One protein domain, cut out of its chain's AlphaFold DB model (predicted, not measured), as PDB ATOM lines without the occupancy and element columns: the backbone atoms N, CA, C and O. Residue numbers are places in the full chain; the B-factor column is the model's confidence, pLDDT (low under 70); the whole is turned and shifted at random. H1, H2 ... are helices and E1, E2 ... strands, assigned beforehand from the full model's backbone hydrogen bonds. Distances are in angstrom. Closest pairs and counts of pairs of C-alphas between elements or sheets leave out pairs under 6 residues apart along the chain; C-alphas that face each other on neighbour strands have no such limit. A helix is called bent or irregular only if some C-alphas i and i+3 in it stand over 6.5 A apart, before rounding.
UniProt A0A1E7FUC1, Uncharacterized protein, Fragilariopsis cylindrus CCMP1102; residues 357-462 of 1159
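Overview. This is residues 357 to 462 of the 1159 residues of an uncharacterized protein of Fragilariopsis cylindrus CCMP1102 (UniProt A0A1E7FUC1). A long, narrow antiparallel sheet of three strands has H3 running along one face over E1 and E3, with H1 beside H3 on the same face: two layers, helices on one face of a sheet. Loops lengthen both ends; residues 436 to 441 stick out. The 106 printed residues include, in order, E1, H1, H2, E2, E3 and H3, of mixed class, with sheet order E1 E3 E2. The whole is a rod of 54 by 25 by 21 A, only just loose, close to compact, with radius of gyration of the C-alphas 15.7 A.

Arrangement. Edge strand E1, residues 357 to 364, is antiparallel to inner strand E3, residues 425 to 433; N 359 and O 430 are within hydrogen-bond range at 2.8 A. E2, residues 409 to 414, forms a hairpin with E3, with N 412 and O 429 2.8 A apart. H1, residues 383 to 395, is on the sheet at height 9.2 A. H2, residues 400 to 403, only grazes the sheet with residues 402 to 403. E1, H1 H2, E2 make a split strand-helix-strand unit, E3 between its two same-way strands, with a right-handed crossover. H3, residues 440 to 462, lies over E1 and E3 at height 10.2 A; C-alphas 359 and 449 are the closest of E1 and H3, 7.1 A. H1, with residues 389 to 394 alone, touches H3 at a shallow tilt of 31 degrees, opposite ways; the closest C-alphas, of Val 390 and His 455, are 5.8 A apart. O i to N i+4 pairs within hydrogen-bond range number 7 of 9 in H1 and 13 of 19 in H3; H2 is too short for one.

Along the chain. E1 begins at C-alpha 357 (-6.456, -48.684, -0.272) and spans 23.2 A. H1 spans 16.0 A and E3 26.2 A. H3 spans 36.3 A, ending at C-alpha 462 (-3.358, -22.255, -4.890); it is irregular, C-alphas 440 and 443 being 7.6 A apart.

Size, cuts and confidence. The farthest C-alphas, of Gly 373 and Ile 438, are 54.3 A apart. The printed part has no cut; the E1 to H1 link is long, 18 residues. Residues 369 to 376 and 434 to 444 have pLDDT under 70.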
ATOM      1  N   LYS A 357      -7.321 -49.871  -0.404       85.12
ATOM      2  CA  LYS A 357      -6.456 -48.684  -0.272       85.12
ATOM      3  C   LYS A 357      -7.303 -47.431  -0.064       85.12
ATOM      4  O   LYS A 357      -8.312 -47.211  -0.735       85.12
ATOM      5  N   SER A 358      -6.907 -46.609   0.906       90.50
ATOM      6  CA  SER A 358      -7.635 -45.396   1.277       90.50
ATOM      7  C   SER A 358      -6.703 -44.230   1.591       90.50
ATOM      8  O   SER A 358      -5.564 -44.417   2.013       90.50
ATOM      9  N   ILE A 359      -7.209 -43.019   1.374       94.19
ATOM     10  CA  ILE A 359      -6.596 -41.762   1.791       94.19
ATOM     11  C   ILE A 359      -7.550 -41.090   2.770       94.19
ATOM     12  O   ILE A 359      -8.735 -40.926   2.480       94.19
ATOM     13  N   ARG A 360      -7.007 -40.661   3.907       95.31
ATOM     14  CA  ARG A 360      -7.684 -39.844   4.911       95.31
ATOM     15  C   ARG A 360      -6.854 -38.581   5.112       95.31
ATOM     16  O   ARG A 360      -5.716 -38.671   5.567       95.31
ATOM     17  N   GLN A 361      -7.374 -37.426   4.702       95.12
ATOM     18  CA  GLN A 361      -6.618 -36.174   4.665       95.12
ATOM     19  C   GLN A 361      -7.443 -34.995   5.195       95.12
ATOM     20  O   GLN A 361      -8.396 -34.547   4.561       95.12
ATOM     21  N   THR A 362      -7.010 -34.440   6.323       94.44
ATOM     22  CA  THR A 362      -7.475 -33.154   6.855       94.44
ATOM     23  C   THR A 362      -7.098 -32.014   5.899       94.44
ATOM     24  O   THR A 362      -5.949 -31.916   5.457       94.44
ATOM     25  N   LEU A 363      -8.050 -31.133   5.585       94.94
ATOM     26  CA  LEU A 363      -7.883 -29.963   4.718       94.94
ATOM     27  C   LEU A 363      -8.272 -28.694   5.491       94.94
ATOM     28  O   LEU A 363      -9.364 -28.658   6.052       94.94
ATOM     29  N   PRO A 364      -7.447 -27.635   5.520       92.81
ATOM     30  CA  PRO A 364      -7.808 -26.408   6.227       92.81
ATOM     31  C   PRO A 364      -9.007 -25.715   5.558       92.81
ATOM     32  O   PRO A 364      -9.015 -25.545   4.339       92.81
ATOM     33  N   LYS A 365      -9.995 -25.286   6.355       90.75
ATOM     34  CA  LYS A 365     -11.069 -24.378   5.914       90.75
ATOM     35  C   LYS A 365     -10.577 -22.943   5.827       90.75
ATOM     36  O   LYS A 365     -10.942 -22.235   4.901       90.75
ATOM     37  N   TYR A 366      -9.766 -22.521   6.791       89.62
ATOM     38  CA  TYR A 366      -9.274 -21.151   6.937       89.62
ATOM     39  C   TYR A 366      -7.771 -21.078   6.653       89.62
ATOM     40  O   TYR A 366      -7.078 -22.098   6.691       89.62
ATOM     41  N   ILE A 367      -7.243 -19.883   6.381       82.69
ATOM     42  CA  ILE A 367      -5.790 -19.690   6.268       82.69
ATOM     43  C   ILE A 367      -5.099 -20.153   7.569       82.69
ATOM     44  O   ILE A 367      -5.477 -19.699   8.650       82.69
ATOM     45  N   PRO A 368      -4.060 -21.013   7.507       74.12
ATOM     46  CA  PRO A 368      -3.268 -21.351   8.687       74.12
ATOM     47  C   PRO A 368      -2.621 -20.094   9.280       74.12
ATOM     48  O   PRO A 368      -1.966 -19.349   8.552       74.12
ATOM     49  N   THR A 369      -2.735 -19.892  10.595       67.38
ATOM     50  CA  THR A 369      -2.282 -18.684  11.325       67.38
ATOM     51  C   THR A 369      -0.833 -18.262  11.044       67.38
ATOM     52  O   THR A 369      -0.514 -17.077  11.073       67.38
ATOM     53  N   ASN A 370       0.034 -19.215  10.695       64.12
ATOM     54  CA  ASN A 370       1.431 -18.984  10.313       64.12
ATOM     55  C   ASN A 370       1.610 -18.232   8.972       64.12
ATOM     56  O   ASN A 370       2.741 -17.961   8.580       64.12
ATOM     57  N   SER A 371       0.538 -17.938   8.230       59.06
ATOM     58  CA  SER A 371       0.598 -17.428   6.848       59.06
ATOM     59  C   SER A 371       0.574 -15.892   6.760       59.06
ATOM     60  O   SER A 371      -0.091 -15.333   5.893       59.06
ATOM     61  N   GLY A 372       1.295 -15.213   7.660       57.88
ATOM     62  CA  GLY A 372       1.530 -13.762   7.594       57.88
ATOM     63  C   GLY A 372       0.797 -12.881   8.614       57.88
ATOM     64  O   GLY A 372       0.710 -11.678   8.399       57.88
ATOM     65  N   GLY A 373       0.270 -13.435   9.713       61.06
ATOM     66  CA  GLY A 373      -0.213 -12.646  10.866       61.06
ATOM     67  C   GLY A 373      -1.605 -12.005  10.736       61.06
ATOM     68  O   GLY A 373      -2.068 -11.349  11.666       61.06
ATOM     69  N   TYR A 374      -2.305 -12.203   9.619       68.50
ATOM     70  CA  TYR A 374      -3.698 -11.770   9.444       68.50
ATOM     71  C   TYR A 374      -4.648 -12.783  10.104       68.50
ATOM     72  O   TYR A 374      -4.785 -13.912   9.626       68.50
ATOM     73  N   HIS A 375      -5.285 -12.387  11.207       64.50
ATOM     74  CA  HIS A 375      -6.081 -13.263  12.079       64.50
ATOM     75  C   HIS A 375      -7.501 -13.592  11.568       64.50
ATOM     76  O   HIS A 375      -8.261 -14.259  12.268       64.50
ATOM     77  N   ASP A 376      -7.873 -13.146  10.370       68.62
ATOM     78  CA  ASP A 376      -9.252 -13.229   9.883       68.62
ATOM     79  C   ASP A 376      -9.640 -14.650   9.435       68.62
ATOM     80  O   ASP A 376      -8.930 -15.280   8.641       68.62
ATOM     81  N   ASN A 377     -10.815 -15.121   9.870       80.19
ATOM     82  CA  ASN A 377     -11.394 -16.435   9.545       80.19
ATOM     83  C   ASN A 377     -11.991 -16.493   8.120       80.19
ATOM     84  O   ASN A 377     -13.131 -16.901   7.910       80.19
ATOM     85  N   GLU A 378     -11.228 -16.056   7.120       87.56
ATOM     86  CA  GLU A 378     -11.631 -16.101   5.713       87.56
ATOM     87  C   GLU A 378     -11.536 -17.533   5.177       87.56
ATOM     88  O   GLU A 378     -10.508 -18.205   5.313       87.56
ATOM     89  N   LEU A 379     -12.631 -18.006   4.582       89.19
ATOM     90  CA  LEU A 379     -12.740 -19.364   4.068       89.19
ATOM     91  C   LEU A 379     -11.893 -19.522   2.794       89.19
ATOM     92  O   LEU A 379     -12.109 -18.835   1.798       89.19
ATOM     93  N   LEU A 380     -10.954 -20.467   2.806       91.38
ATOM     94  CA  LEU A 380     -10.100 -20.806   1.669       91.38
ATOM     95  C   LEU A 380     -10.915 -21.287   0.471       91.38
ATOM     96  O   LEU A 380     -10.600 -20.914  -0.656       91.38
ATOM     97  N   PHE A 381     -11.924 -22.127   0.695       93.31
ATOM     98  CA  PHE A 381     -12.846 -22.629  -0.324       93.31
ATOM     99  C   PHE A 381     -14.080 -23.264   0.321       93.31
ATOM    100  O   PHE A 381     -13.999 -23.788   1.433       93.31
ATOM    101  N   THR A 382     -15.209 -23.264  -0.385       94.00
ATOM    102  CA  THR A 382     -16.388 -24.048   0.008       94.00
ATOM    103  C   THR A 382     -16.221 -25.529  -0.343       94.00
ATOM    104  O   THR A 382     -15.399 -25.917  -1.181       94.00
ATOM    105  N   ARG A 383     -17.056 -26.380   0.268       93.88
ATOM    106  CA  ARG A 383     -17.164 -27.805  -0.072       93.88
ATOM    107  C   ARG A 383     -17.460 -28.010  -1.565       93.88
ATOM    108  O   ARG A 383     -16.824 -28.848  -2.198       93.88
ATOM    109  N   ASP A 384     -18.354 -27.208  -2.140       93.69
ATOM    110  CA  ASP A 384     -18.742 -27.310  -3.552       93.69
ATOM    111  C   ASP A 384     -17.654 -26.806  -4.507       93.69
ATOM    112  O   ASP A 384     -17.382 -27.457  -5.519       93.69
ATOM    113  N   GLU A 385     -16.952 -25.717  -4.158       93.94
ATOM    114  CA  GLU A 385     -15.758 -25.273  -4.890       93.94
ATOM    115  C   GLU A 385     -14.702 -26.392  -4.930       93.94
ATOM    116  O   GLU A 385     -14.141 -26.667  -5.995       93.94
ATOM    117  N   PHE A 386     -14.456 -27.082  -3.810       95.19
ATOM    118  CA  PHE A 386     -13.517 -28.206  -3.754       95.19
ATOM    119  C   PHE A 386     -13.991 -29.405  -4.591       95.19
ATOM    120  O   PHE A 386     -13.230 -29.948  -5.399       95.19
ATOM    121  N   CYS A 387     -15.262 -29.800  -4.463       94.56
ATOM    122  CA  CYS A 387     -15.867 -30.862  -5.269       94.56
ATOM    123  C   CYS A 387     -15.747 -30.577  -6.776       94.56
ATOM    124  O   CYS A 387     -15.386 -31.470  -7.549       94.56
ATOM    125  N   TYR A 388     -15.994 -29.333  -7.196       94.12
ATOM    126  CA  TYR A 388     -15.915 -28.913  -8.595       94.12
ATOM    127  C   TYR A 388     -14.475 -28.837  -9.120       94.12
ATOM    128  O   TYR A 388     -14.227 -29.249 -10.251       94.12
ATOM    129  N   ASN A 389     -13.528 -28.314  -8.333       92.12
ATOM    130  CA  ASN A 389     -12.160 -28.038  -8.793       92.12
ATOM    131  C   ASN A 389     -11.169 -29.195  -8.579       92.12
ATOM    132  O   ASN A 389     -10.145 -29.247  -9.260       92.12
ATOM    133  N   VAL A 390     -11.451 -30.121  -7.657       94.88
ATOM    134  CA  VAL A 390     -10.550 -31.235  -7.309       94.88
ATOM    135  C   VAL A 390     -11.178 -32.585  -7.631       94.88
ATOM    136  O   VAL A 390     -10.637 -33.332  -8.446       94.88
ATOM    137  N   ILE A 391     -12.336 -32.897  -7.043       95.12
ATOM    138  CA  ILE A 391     -12.931 -34.238  -7.157       95.12
ATOM    139  C   ILE A 391     -13.420 -34.488  -8.590       95.12
ATOM    140  O   ILE A 391     -13.062 -35.493  -9.198       95.12
ATOM    141  N   LYS A 392     -14.182 -33.558  -9.178       94.31
ATOM    142  CA  LYS A 392     -14.742 -33.689 -10.536       94.31
ATOM    143  C   LYS A 392     -13.665 -33.843 -11.635       94.31
ATOM    144  O   LYS A 392     -13.817 -34.753 -12.451       94.31
ATOM    145  N   PRO A 393     -12.552 -33.077 -11.676       93.44
ATOM    146  CA  PRO A 393     -11.482 -33.279 -12.660       93.44
ATOM    147  C   PRO A 393     -10.708 -34.592 -12.507       93.44
ATOM    148  O   PRO A 393     -10.193 -35.097 -13.504       93.44
ATOM    149  N   VAL A 394     -10.622 -35.152 -11.295       93.81
ATOM    150  CA  VAL A 394     -10.013 -36.471 -11.060       93.81
ATOM    151  C   VAL A 394     -10.989 -37.575 -11.466       93.81
ATOM    152  O   VAL A 394     -10.642 -38.410 -12.295       93.81
ATOM    153  N   SER A 395     -12.248 -37.512 -11.025       92.75
ATOM    154  CA  SER A 395     -13.319 -38.427 -11.448       92.75
ATOM    155  C   SER A 395     -13.572 -38.414 -12.962       92.75
ATOM    156  O   SER A 395     -13.982 -39.422 -13.525       92.75
ATOM    157  N   ASN A 396     -13.287 -37.319 -13.671       93.06
ATOM    158  CA  ASN A 396     -13.351 -37.283 -15.137       93.06
ATOM    159  C   ASN A 396     -12.204 -38.039 -15.835       93.06
ATOM    160  O   ASN A 396     -12.321 -38.329 -17.022       93.06
ATOM    161  N   LYS A 397     -11.123 -38.370 -15.120       93.06
ATOM    162  CA  LYS A 397      -9.993 -39.179 -15.614       93.06
ATOM    163  C   LYS A 397     -10.084 -40.650 -15.199       93.06
ATOM    164  O   LYS A 397      -9.303 -41.458 -15.693       93.06
ATOM    165  N   ILE A 398     -11.012 -40.995 -14.305       90.38
ATOM    166  CA  ILE A 398     -11.289 -42.377 -13.902       90.38
ATOM    167  C   ILE A 398     -12.172 -43.041 -14.976       90.38
ATOM    168  O   ILE A 398     -13.213 -42.475 -15.328       90.38
ATOM    169  N   PRO A 399     -11.801 -44.236 -15.480       90.12
ATOM    170  CA  PRO A 399     -12.622 -45.035 -16.387       90.12
ATOM    171  C   PRO A 399     -14.066 -45.216 -15.899       90.12
ATOM    172  O   PRO A 399     -14.323 -45.416 -14.711       90.12
ATOM    173  N   THR A 400     -15.028 -45.151 -16.820       88.69
ATOM    174  CA  THR A 400     -16.467 -45.116 -16.499       88.69
ATOM    175  C   THR A 400     -16.971 -46.365 -15.776       88.69
ATOM    176  O   THR A 400     -17.870 -46.254 -14.948       88.69
ATOM    177  N   ASN A 401     -16.374 -47.531 -16.029       83.44
ATOM    178  CA  ASN A 401     -16.666 -48.785 -15.329       83.44
ATOM    179  C   ASN A 401     -16.285 -48.744 -13.836       83.44
ATOM    180  O   ASN A 401     -17.037 -49.252 -13.011       83.44
ATOM    181  N   ILE A 402     -15.163 -48.107 -13.483       84.38
ATOM    182  CA  ILE A 402     -14.754 -47.883 -12.087       84.38
ATOM    183  C   ILE A 402     -15.615 -46.766 -11.481       84.38
ATOM    184  O   ILE A 402     -16.237 -46.935 -10.437       84.38
ATOM    185  N   ARG A 403     -15.714 -45.624 -12.171       85.75
ATOM    186  CA  ARG A 403     -16.393 -44.422 -11.667       85.75
ATOM    187  C   ARG A 403     -17.873 -44.631 -11.351       85.75
ATOM    188  O   ARG A 403     -18.377 -44.037 -10.404       85.75
ATOM    189  N   ASN A 404     -18.573 -45.425 -12.158       85.75
ATOM    190  CA  ASN A 404     -20.002 -45.670 -11.972       85.75
ATOM    191  C   ASN A 404     -20.281 -46.754 -10.913       85.75
ATOM    192  O   ASN A 404     -21.427 -46.895 -10.492       85.75
ATOM    193  N   ASN A 405     -19.267 -47.510 -10.478       83.75
ATOM    194  CA  ASN A 405     -19.411 -48.529  -9.447       83.75
ATOM    195  C   ASN A 405     -18.948 -47.986  -8.086       83.75
ATOM    196  O   ASN A 405     -17.761 -48.020  -7.747       83.75
ATOM    197  N   SER A 406     -19.913 -47.518  -7.291       78.25
ATOM    198  CA  SER A 406     -19.706 -46.912  -5.967       78.25
ATOM    199  C   SER A 406     -19.060 -47.838  -4.930       78.25
ATOM    200  O   SER A 406     -18.555 -47.344  -3.923       78.25
ATOM    201  N   SER A 407     -19.022 -49.157  -5.166       80.12
ATOM    202  CA  SER A 407     -18.249 -50.084  -4.330       80.12
ATOM    203  C   SER A 407     -16.756 -50.120  -4.674       80.12
ATOM    204  O   SER A 407     -15.984 -50.628  -3.872       80.12
ATOM    205  N   THR A 408     -16.324 -49.568  -5.817       83.25
ATOM    206  CA  THR A 408     -14.910 -49.578  -6.259       83.25
ATOM    207  C   THR A 408     -14.193 -48.239  -6.116       83.25
ATOM    208  O   THR A 408     -12.973 -48.219  -5.935       83.25
ATOM    209  N   TRP A 409     -14.932 -47.128  -6.162       88.12
ATOM    210  CA  TRP A 409     -14.409 -45.781  -5.945       88.12
ATOM    211  C   TRP A 409     -15.405 -44.944  -5.143       88.12
ATOM    212  O   TRP A 409     -16.533 -44.706  -5.574       88.12
ATOM    213  N   MET A 410     -14.962 -44.467  -3.982       92.00
ATOM    214  CA  MET A 410     -15.735 -43.612  -3.089       92.00
ATOM    215  C   MET A 410     -14.868 -42.430  -2.662       92.00
ATOM    216  O   MET A 410     -13.758 -42.627  -2.174       92.00
ATOM    217  N   VAL A 411     -15.375 -41.205  -2.813       95.19
ATOM    218  CA  VAL A 411     -14.751 -39.994  -2.263       95.19
ATOM    219  C   VAL A 411     -15.813 -39.210  -1.514       95.19
ATOM    220  O   VAL A 411     -16.819 -38.812  -2.095       95.19
ATOM    221  N   ASN A 412     -15.570 -38.989  -0.229       95.00
ATOM    222  CA  ASN A 412     -16.366 -38.142   0.640       95.00
ATOM    223  C   ASN A 412     -15.501 -36.980   1.144       95.00
ATOM    224  O   ASN A 412     -14.297 -37.124   1.338       95.00
ATOM    225  N   ILE A 413     -16.127 -35.838   1.390       96.19
ATOM    226  CA  ILE A 413     -15.529 -34.718   2.111       96.19
ATOM    227  C   ILE A 413     -16.530 -34.297   3.184       96.19
ATOM    228  O   ILE A 413     -17.641 -33.888   2.853       96.19
ATOM    229  N   SER A 414     -16.176 -34.463   4.460       94.38
ATOM    230  CA  SER A 414     -17.037 -34.100   5.588       94.38
ATOM    231  C   SER A 414     -16.699 -32.714   6.127       94.38
ATOM    232  O   SER A 414     -15.542 -32.293   6.157       94.38
ATOM    233  N   ASP A 415     -17.732 -32.010   6.594       90.00
ATOM    234  CA  ASP A 415     -17.654 -30.626   7.080       90.00
ATOM    235  C   ASP A 415     -16.962 -30.466   8.444       90.00
ATOM    236  O   ASP A 415     -16.859 -29.355   8.961       90.00
ATOM    237  N   HIS A 416     -16.464 -31.557   9.023       88.44
ATOM    238  CA  HIS A 416     -15.721 -31.591  10.276       88.44
ATOM    239  C   HIS A 416     -14.749 -32.777  10.245       88.44
ATOM    240  O   HIS A 416     -15.146 -33.899   9.908       88.44
ATOM    241  N   ASP A 417     -13.482 -32.530  10.580       90.12
ATOM    242  CA  ASP A 417     -12.566 -33.569  11.047       90.12
ATOM    243  C   ASP A 417     -12.812 -33.767  12.557       90.12
ATOM    244  O   ASP A 417     -12.651 -32.802  13.307       90.12
ATOM    245  N   PRO A 418     -13.188 -34.968  13.039       85.31
ATOM    246  CA  PRO A 418     -13.429 -35.206  14.467       85.31
ATOM    247  C   PRO A 418     -12.170 -35.058  15.342       85.31
ATOM    248  O   PRO A 418     -12.276 -35.084  16.564       85.31
ATOM    249  N   ASN A 419     -10.983 -34.903  14.742       88.19
ATOM    250  CA  ASN A 419      -9.732 -34.611  15.447       88.19
ATOM    251  C   ASN A 419      -9.444 -33.096  15.569       88.19
ATOM    252  O   ASN A 419      -8.446 -32.715  16.180       88.19
ATOM    253  N   ASP A 420     -10.280 -32.230  14.982       86.81
ATOM    254  CA  ASP A 420     -10.155 -30.768  15.027       86.81
ATOM    255  C   ASP A 420     -11.319 -30.151  15.826       86.81
ATOM    256  O   ASP A 420     -12.358 -29.817  15.243       86.81
ATOM    257  N   PRO A 421     -11.166 -29.942  17.148       81.88
ATOM    258  CA  PRO A 421     -12.243 -29.459  18.014       81.88
ATOM    259  C   PRO A 421     -12.693 -28.023  17.704       81.88
ATOM    260  O   PRO A 421     -13.725 -27.586  18.207       81.88
ATOM    261  N   HIS A 422     -11.957 -27.279  16.872       85.06
ATOM    262  CA  HIS A 422     -12.342 -25.936  16.436       85.06
ATOM    263  C   HIS A 422     -13.157 -25.949  15.136       85.06
ATOM    264  O   HIS A 422     -13.592 -24.897  14.670       85.06
ATOM    265  N   GLY A 423     -13.342 -27.121  14.512       88.50
ATOM    266  CA  GLY A 423     -14.040 -27.249  13.234       88.50
ATOM    267  C   GLY A 423     -13.380 -26.458  12.101       88.50
ATOM    268  O   GLY A 423     -14.055 -26.115  11.130       88.50
ATOM    269  N   SER A 424     -12.082 -26.162  12.221       90.44
ATOM    270  CA  SER A 424     -11.283 -25.334  11.307       90.44
ATOM    271  C   SER A 424     -10.846 -26.057  10.025       90.44
ATOM    272  O   SER A 424     -10.188 -25.466   9.166       90.44
ATOM    273  N   SER A 425     -11.233 -27.323   9.871       93.75
ATOM    274  CA  SER A 425     -10.857 -28.201   8.767       93.75
ATOM    275  C   SER A 425     -12.021 -29.050   8.239       93.75
ATOM    276  O   SER A 425     -12.964 -29.394   8.955       93.75
ATOM    277  N   TYR A 426     -11.948 -29.345   6.942       95.25
ATOM    278  CA  TYR A 426     -12.681 -30.418   6.275       95.25
ATOM    279  C   TYR A 426     -11.880 -31.720   6.384       95.25
ATOM    280  O   TYR A 426     -10.650 -31.685   6.451       95.25
ATOM    281  N   LEU A 427     -12.547 -32.868   6.289       96.06
ATOM    282  CA  LEU A 427     -11.880 -34.167   6.197       96.06
ATOM    283  C   LEU A 427     -12.220 -34.845   4.866       96.06
ATOM    284  O   LEU A 427     -13.371 -35.189   4.609       96.06
ATOM    285  N   LEU A 428     -11.209 -35.027   4.014       96.94
ATOM    286  CA  LEU A 428     -11.305 -35.774   2.763       96.94
ATOM    287  C   LEU A 428     -11.032 -37.258   3.034       96.94
ATOM    288  O   LEU A 428      -9.934 -37.621   3.459       96.94
ATOM    289  N   GLU A 429     -12.007 -38.113   2.740       95.88
ATOM    290  CA  GLU A 429     -11.871 -39.569   2.794       95.88
ATOM    291  C   GLU A 429     -12.103 -40.161   1.402       95.88
ATOM    292  O   GLU A 429     -13.199 -40.077   0.849       95.88
ATOM    293  N   ALA A 430     -11.074 -40.785   0.832       95.00
ATOM    294  CA  ALA A 430     -11.151 -41.492  -0.440       95.00
ATOM    295  C   ALA A 430     -10.821 -42.973  -0.243       95.00
ATOM    296  O   ALA A 430      -9.868 -43.312   0.456       95.00
ATOM    297  N   ARG A 431     -11.589 -43.865  -0.869       91.50
ATOM    298  CA  ARG A 431     -11.370 -45.316  -0.854       91.50
ATOM    299  C   ARG A 431     -11.428 -45.846  -2.280       91.50
ATOM    300  O   ARG A 431     -12.368 -45.542  -3.015       91.50
ATOM    301  N   SER A 432     -10.440 -46.657  -2.648       87.69
ATOM    302  CA  SER A 432     -10.467 -47.454  -3.869       87.69
ATOM    303  C   SER A 432     -10.330 -48.927  -3.509       87.69
ATOM    304  O   SER A 432      -9.488 -49.303  -2.690       87.69
ATOM    305  N   VAL A 433     -11.192 -49.754  -4.096       80.44
ATOM    306  CA  VAL A 433     -11.233 -51.189  -3.814       80.44
ATOM    307  C   VAL A 433     -10.560 -51.936  -4.954       80.44
ATOM    308  O   VAL A 433     -10.976 -51.847  -6.115       80.44
ATOM    309  N   SER A 434      -9.507 -52.680  -4.617       66.94
ATOM    310  CA  SER A 434      -8.771 -53.508  -5.570       66.94
ATOM    311  C   SER A 434      -9.504 -54.830  -5.794       66.94
ATOM    312  O   SER A 434      -9.047 -55.896  -5.398       66.94
ATOM    313  N   CYS A 435     -10.703 -54.756  -6.379       53.12
ATOM    314  CA  CYS A 435     -11.478 -55.941  -6.725       53.12
ATOM    315  C   CYS A 435     -10.729 -56.772  -7.776       53.12
ATOM    316  O   CYS A 435     -10.690 -56.354  -8.936       53.12
ATOM    317  N   ILE A 436     -10.217 -57.919  -7.316       52.91
ATOM    318  CA  ILE A 436      -9.719 -59.103  -8.037       52.91
ATOM    319  C   ILE A 436      -8.565 -58.834  -9.018       52.91
ATOM    320  O   ILE A 436      -8.738 -58.208 -10.061       52.91
ATOM    321  N   VAL A 437      -7.398 -59.391  -8.685       49.22
ATOM    322  CA  VAL A 437      -6.231 -59.482  -9.573       49.22
ATOM    323  C   VAL A 437      -6.533 -60.475 -10.696       49.22
ATOM    324  O   VAL A 437      -6.929 -61.606 -10.426       49.22
ATOM    325  N   ILE A 438      -6.325 -60.060 -11.946       49.50
ATOM    326  CA  ILE A 438      -6.295 -60.962 -13.117       49.50
ATOM    327  C   ILE A 438      -5.038 -60.718 -13.979       49.50
ATOM    328  O   ILE A 438      -4.537 -61.662 -14.578       49.50
ATOM    329  N   ASP A 439      -4.469 -59.504 -13.966       54.19
ATOM    330  CA  ASP A 439      -3.207 -59.154 -14.636       54.19
ATOM    331  C   ASP A 439      -2.358 -58.202 -13.767       54.19
ATOM    332  O   ASP A 439      -2.903 -57.326 -13.091       54.19
ATOM    333  N   ASP A 440      -1.024 -58.266 -13.889       57.25
ATOM    334  CA  ASP A 440      -0.032 -57.416 -13.183       57.25
ATOM    335  C   ASP A 440      -0.117 -55.897 -13.489       57.25
ATOM    336  O   ASP A 440       0.680 -55.085 -13.010       57.25
ATOM    337  N   ASN A 441      -1.100 -55.471 -14.284       56.84
ATOM    338  CA  ASN A 441      -1.311 -54.079 -14.685       56.84
ATOM    339  C   ASN A 441      -2.039 -53.220 -13.625       56.84
ATOM    340  O   ASN A 441      -2.237 -52.018 -13.836       56.84
ATOM    341  N   ASP A 442      -2.424 -53.784 -12.473       58.91
ATOM    342  CA  ASP A 442      -3.303 -53.111 -11.499       58.91
ATOM    343  C   ASP A 442      -2.667 -51.909 -10.752       58.91
ATOM    344  O   ASP A 442      -3.373 -51.132 -10.096       58.91
ATOM    345  N   LYS A 443      -1.368 -51.619 -10.990       62.03
ATOM    346  CA  LYS A 443      -0.731 -50.309 -10.687       62.03
ATOM    347  C   LYS A 443      -1.540 -49.114 -11.242       62.03
ATOM    348  O   LYS A 443      -1.365 -47.978 -10.798       62.03
ATOM    349  N   GLY A 444      -2.446 -49.348 -12.196       66.88
ATOM    350  CA  GLY A 444      -3.378 -48.353 -12.725       66.88
ATOM    351  C   GLY A 444      -4.384 -47.748 -11.731       66.88
ATOM    352  O   GLY A 444      -4.792 -46.610 -11.966       66.88
ATOM    353  N   ARG A 445      -4.790 -48.429 -10.642       72.44
ATOM    354  CA  ARG A 445      -5.823 -47.896  -9.716       72.44
ATOM    355  C   ARG A 445      -5.269 -46.910  -8.685       72.44
ATOM    356  O   ARG A 445      -5.863 -45.856  -8.458       72.44
ATOM    357  N   GLU A 446      -4.111 -47.208  -8.101       80.25
ATOM    358  CA  GLU A 446      -3.473 -46.369  -7.064       80.25
ATOM    359  C   GLU A 446      -3.157 -44.961  -7.581       80.25
ATOM    360  O   GLU A 446      -3.367 -43.962  -6.892       80.25
ATOM    361  N   LYS A 447      -2.806 -44.885  -8.869       87.38
ATOM    362  CA  LYS A 447      -2.636 -43.658  -9.651       87.38
ATOM    363  C   LYS A 447      -3.793 -42.658  -9.512       87.38
ATOM    364  O   LYS A 447      -3.545 -41.461  -9.618       87.38
ATOM    365  N   TYR A 448      -5.037 -43.090  -9.276       90.31
ATOM    366  CA  TYR A 448      -6.169 -42.172  -9.066       90.31
ATOM    367  C   TYR A 448      -6.230 -41.612  -7.639       90.31
ATOM    368  O   TYR A 448      -6.631 -40.462  -7.462       90.31
ATOM    369  N   LEU A 449      -5.798 -42.381  -6.632       92.12
ATOM    370  CA  LEU A 449      -5.674 -41.907  -5.250       92.12
ATOM    371  C   LEU A 449      -4.533 -40.884  -5.129       92.12
ATOM    372  O   LEU A 449      -4.748 -39.798  -4.588       92.12
ATOM    373  N   ASP A 450      -3.358 -41.164  -5.700       91.12
ATOM    374  CA  ASP A 450      -2.262 -40.184  -5.723       91.12
ATOM    375  C   ASP A 450      -2.595 -38.961  -6.591       91.12
ATOM    376  O   ASP A 450      -2.331 -37.832  -6.182       91.12
ATOM    377  N   MET A 451      -3.293 -39.128  -7.721       93.38
ATOM    378  CA  MET A 451      -3.791 -37.985  -8.495       93.38
ATOM    379  C   MET A 451      -4.786 -37.132  -7.693       93.38
ATOM    380  O   MET A 451      -4.721 -35.907  -7.752       93.38
ATOM    381  N   LEU A 452      -5.676 -37.737  -6.898       94.94
ATOM    382  CA  LEU A 452      -6.572 -36.985  -6.012       94.94
ATOM    383  C   LEU A 452      -5.792 -36.180  -4.966       94.94
ATOM    384  O   LEU A 452      -6.081 -35.003  -4.753       94.94
ATOM    385  N   LYS A 453      -4.787 -36.796  -4.345       93.81
ATOM    386  CA  LYS A 453      -3.878 -36.201  -3.349       93.81
ATOM    387  C   LYS A 453      -3.058 -35.043  -3.928       93.81
ATOM    388  O   LYS A 453      -2.950 -34.000  -3.282       93.81
ATOM    389  N   ASP A 454      -2.560 -35.174  -5.155       90.88
ATOM    390  CA  ASP A 454      -1.821 -34.123  -5.860       90.88
ATOM    391  C   ASP A 454      -2.725 -32.955  -6.269       90.88
ATOM    392  O   ASP A 454      -2.408 -31.801  -5.966       90.88
ATOM    393  N   HIS A 455      -3.888 -33.227  -6.878       92.75
ATOM    394  CA  HIS A 455      -4.878 -32.192  -7.213       92.75
ATOM    395  C   HIS A 455      -5.368 -31.460  -5.955       92.75
ATOM    396  O   HIS A 455      -5.478 -30.234  -5.964       92.75
ATOM    397  N   THR A 456      -5.570 -32.186  -4.851       94.25
ATOM    398  CA  THR A 456      -5.907 -31.630  -3.531       94.25
ATOM    399  C   THR A 456      -4.808 -30.699  -3.018       94.25
ATOM    400  O   THR A 456      -5.082 -29.544  -2.689       94.25
ATOM    401  N   GLN A 457      -3.551 -31.152  -2.978       90.94
ATOM    402  CA  GLN A 457      -2.432 -30.327  -2.510       90.94
ATOM    403  C   GLN A 457      -2.198 -29.099  -3.398       90.94
ATOM    404  O   GLN A 457      -1.914 -28.017  -2.879       90.94
ATOM    405  N   ALA A 458      -2.321 -29.240  -4.720       87.69
ATOM    406  CA  ALA A 458      -2.192 -28.135  -5.663       87.69
ATOM    407  C   ALA A 458      -3.298 -27.087  -5.458       87.69
ATOM    408  O   ALA A 458      -3.001 -25.896  -5.375       87.69
ATOM    409  N   TYR A 459      -4.554 -27.521  -5.313       92.56
ATOM    410  CA  TYR A 459      -5.696 -26.632  -5.105       92.56
ATOM    411  C   TYR A 459      -5.633 -25.893  -3.762       92.56
ATOM    412  O   TYR A 459      -5.740 -24.668  -3.740       92.56
ATOM    413  N   VAL A 460      -5.359 -26.599  -2.657       91.38
ATOM    414  CA  VAL A 460      -5.217 -25.981  -1.325       91.38
ATOM    415  C   VAL A 460      -4.076 -24.956  -1.315       91.38
ATOM    416  O   VAL A 460      -4.269 -23.831  -0.858       91.38
ATOM    417  N   ARG A 461      -2.907 -25.280  -1.892       87.25
ATOM    418  CA  ARG A 461      -1.789 -24.323  -2.024       87.25
ATOM    419  C   ARG A 461      -2.154 -23.116  -2.893       87.25
ATOM    420  O   ARG A 461      -1.780 -22.000  -2.548       87.25
ATOM    421  N   LYS A 462      -2.885 -23.325  -3.997       86.69
ATOM    422  CA  LYS A 462      -3.358 -22.255  -4.890       86.69
ATOM    423  C   LYS A 462      -4.342 -21.321  -4.183       86.69
ATOM    424  O   LYS A 462      -4.194 -20.113  -4.322       86.69
TER     425      LYS A 462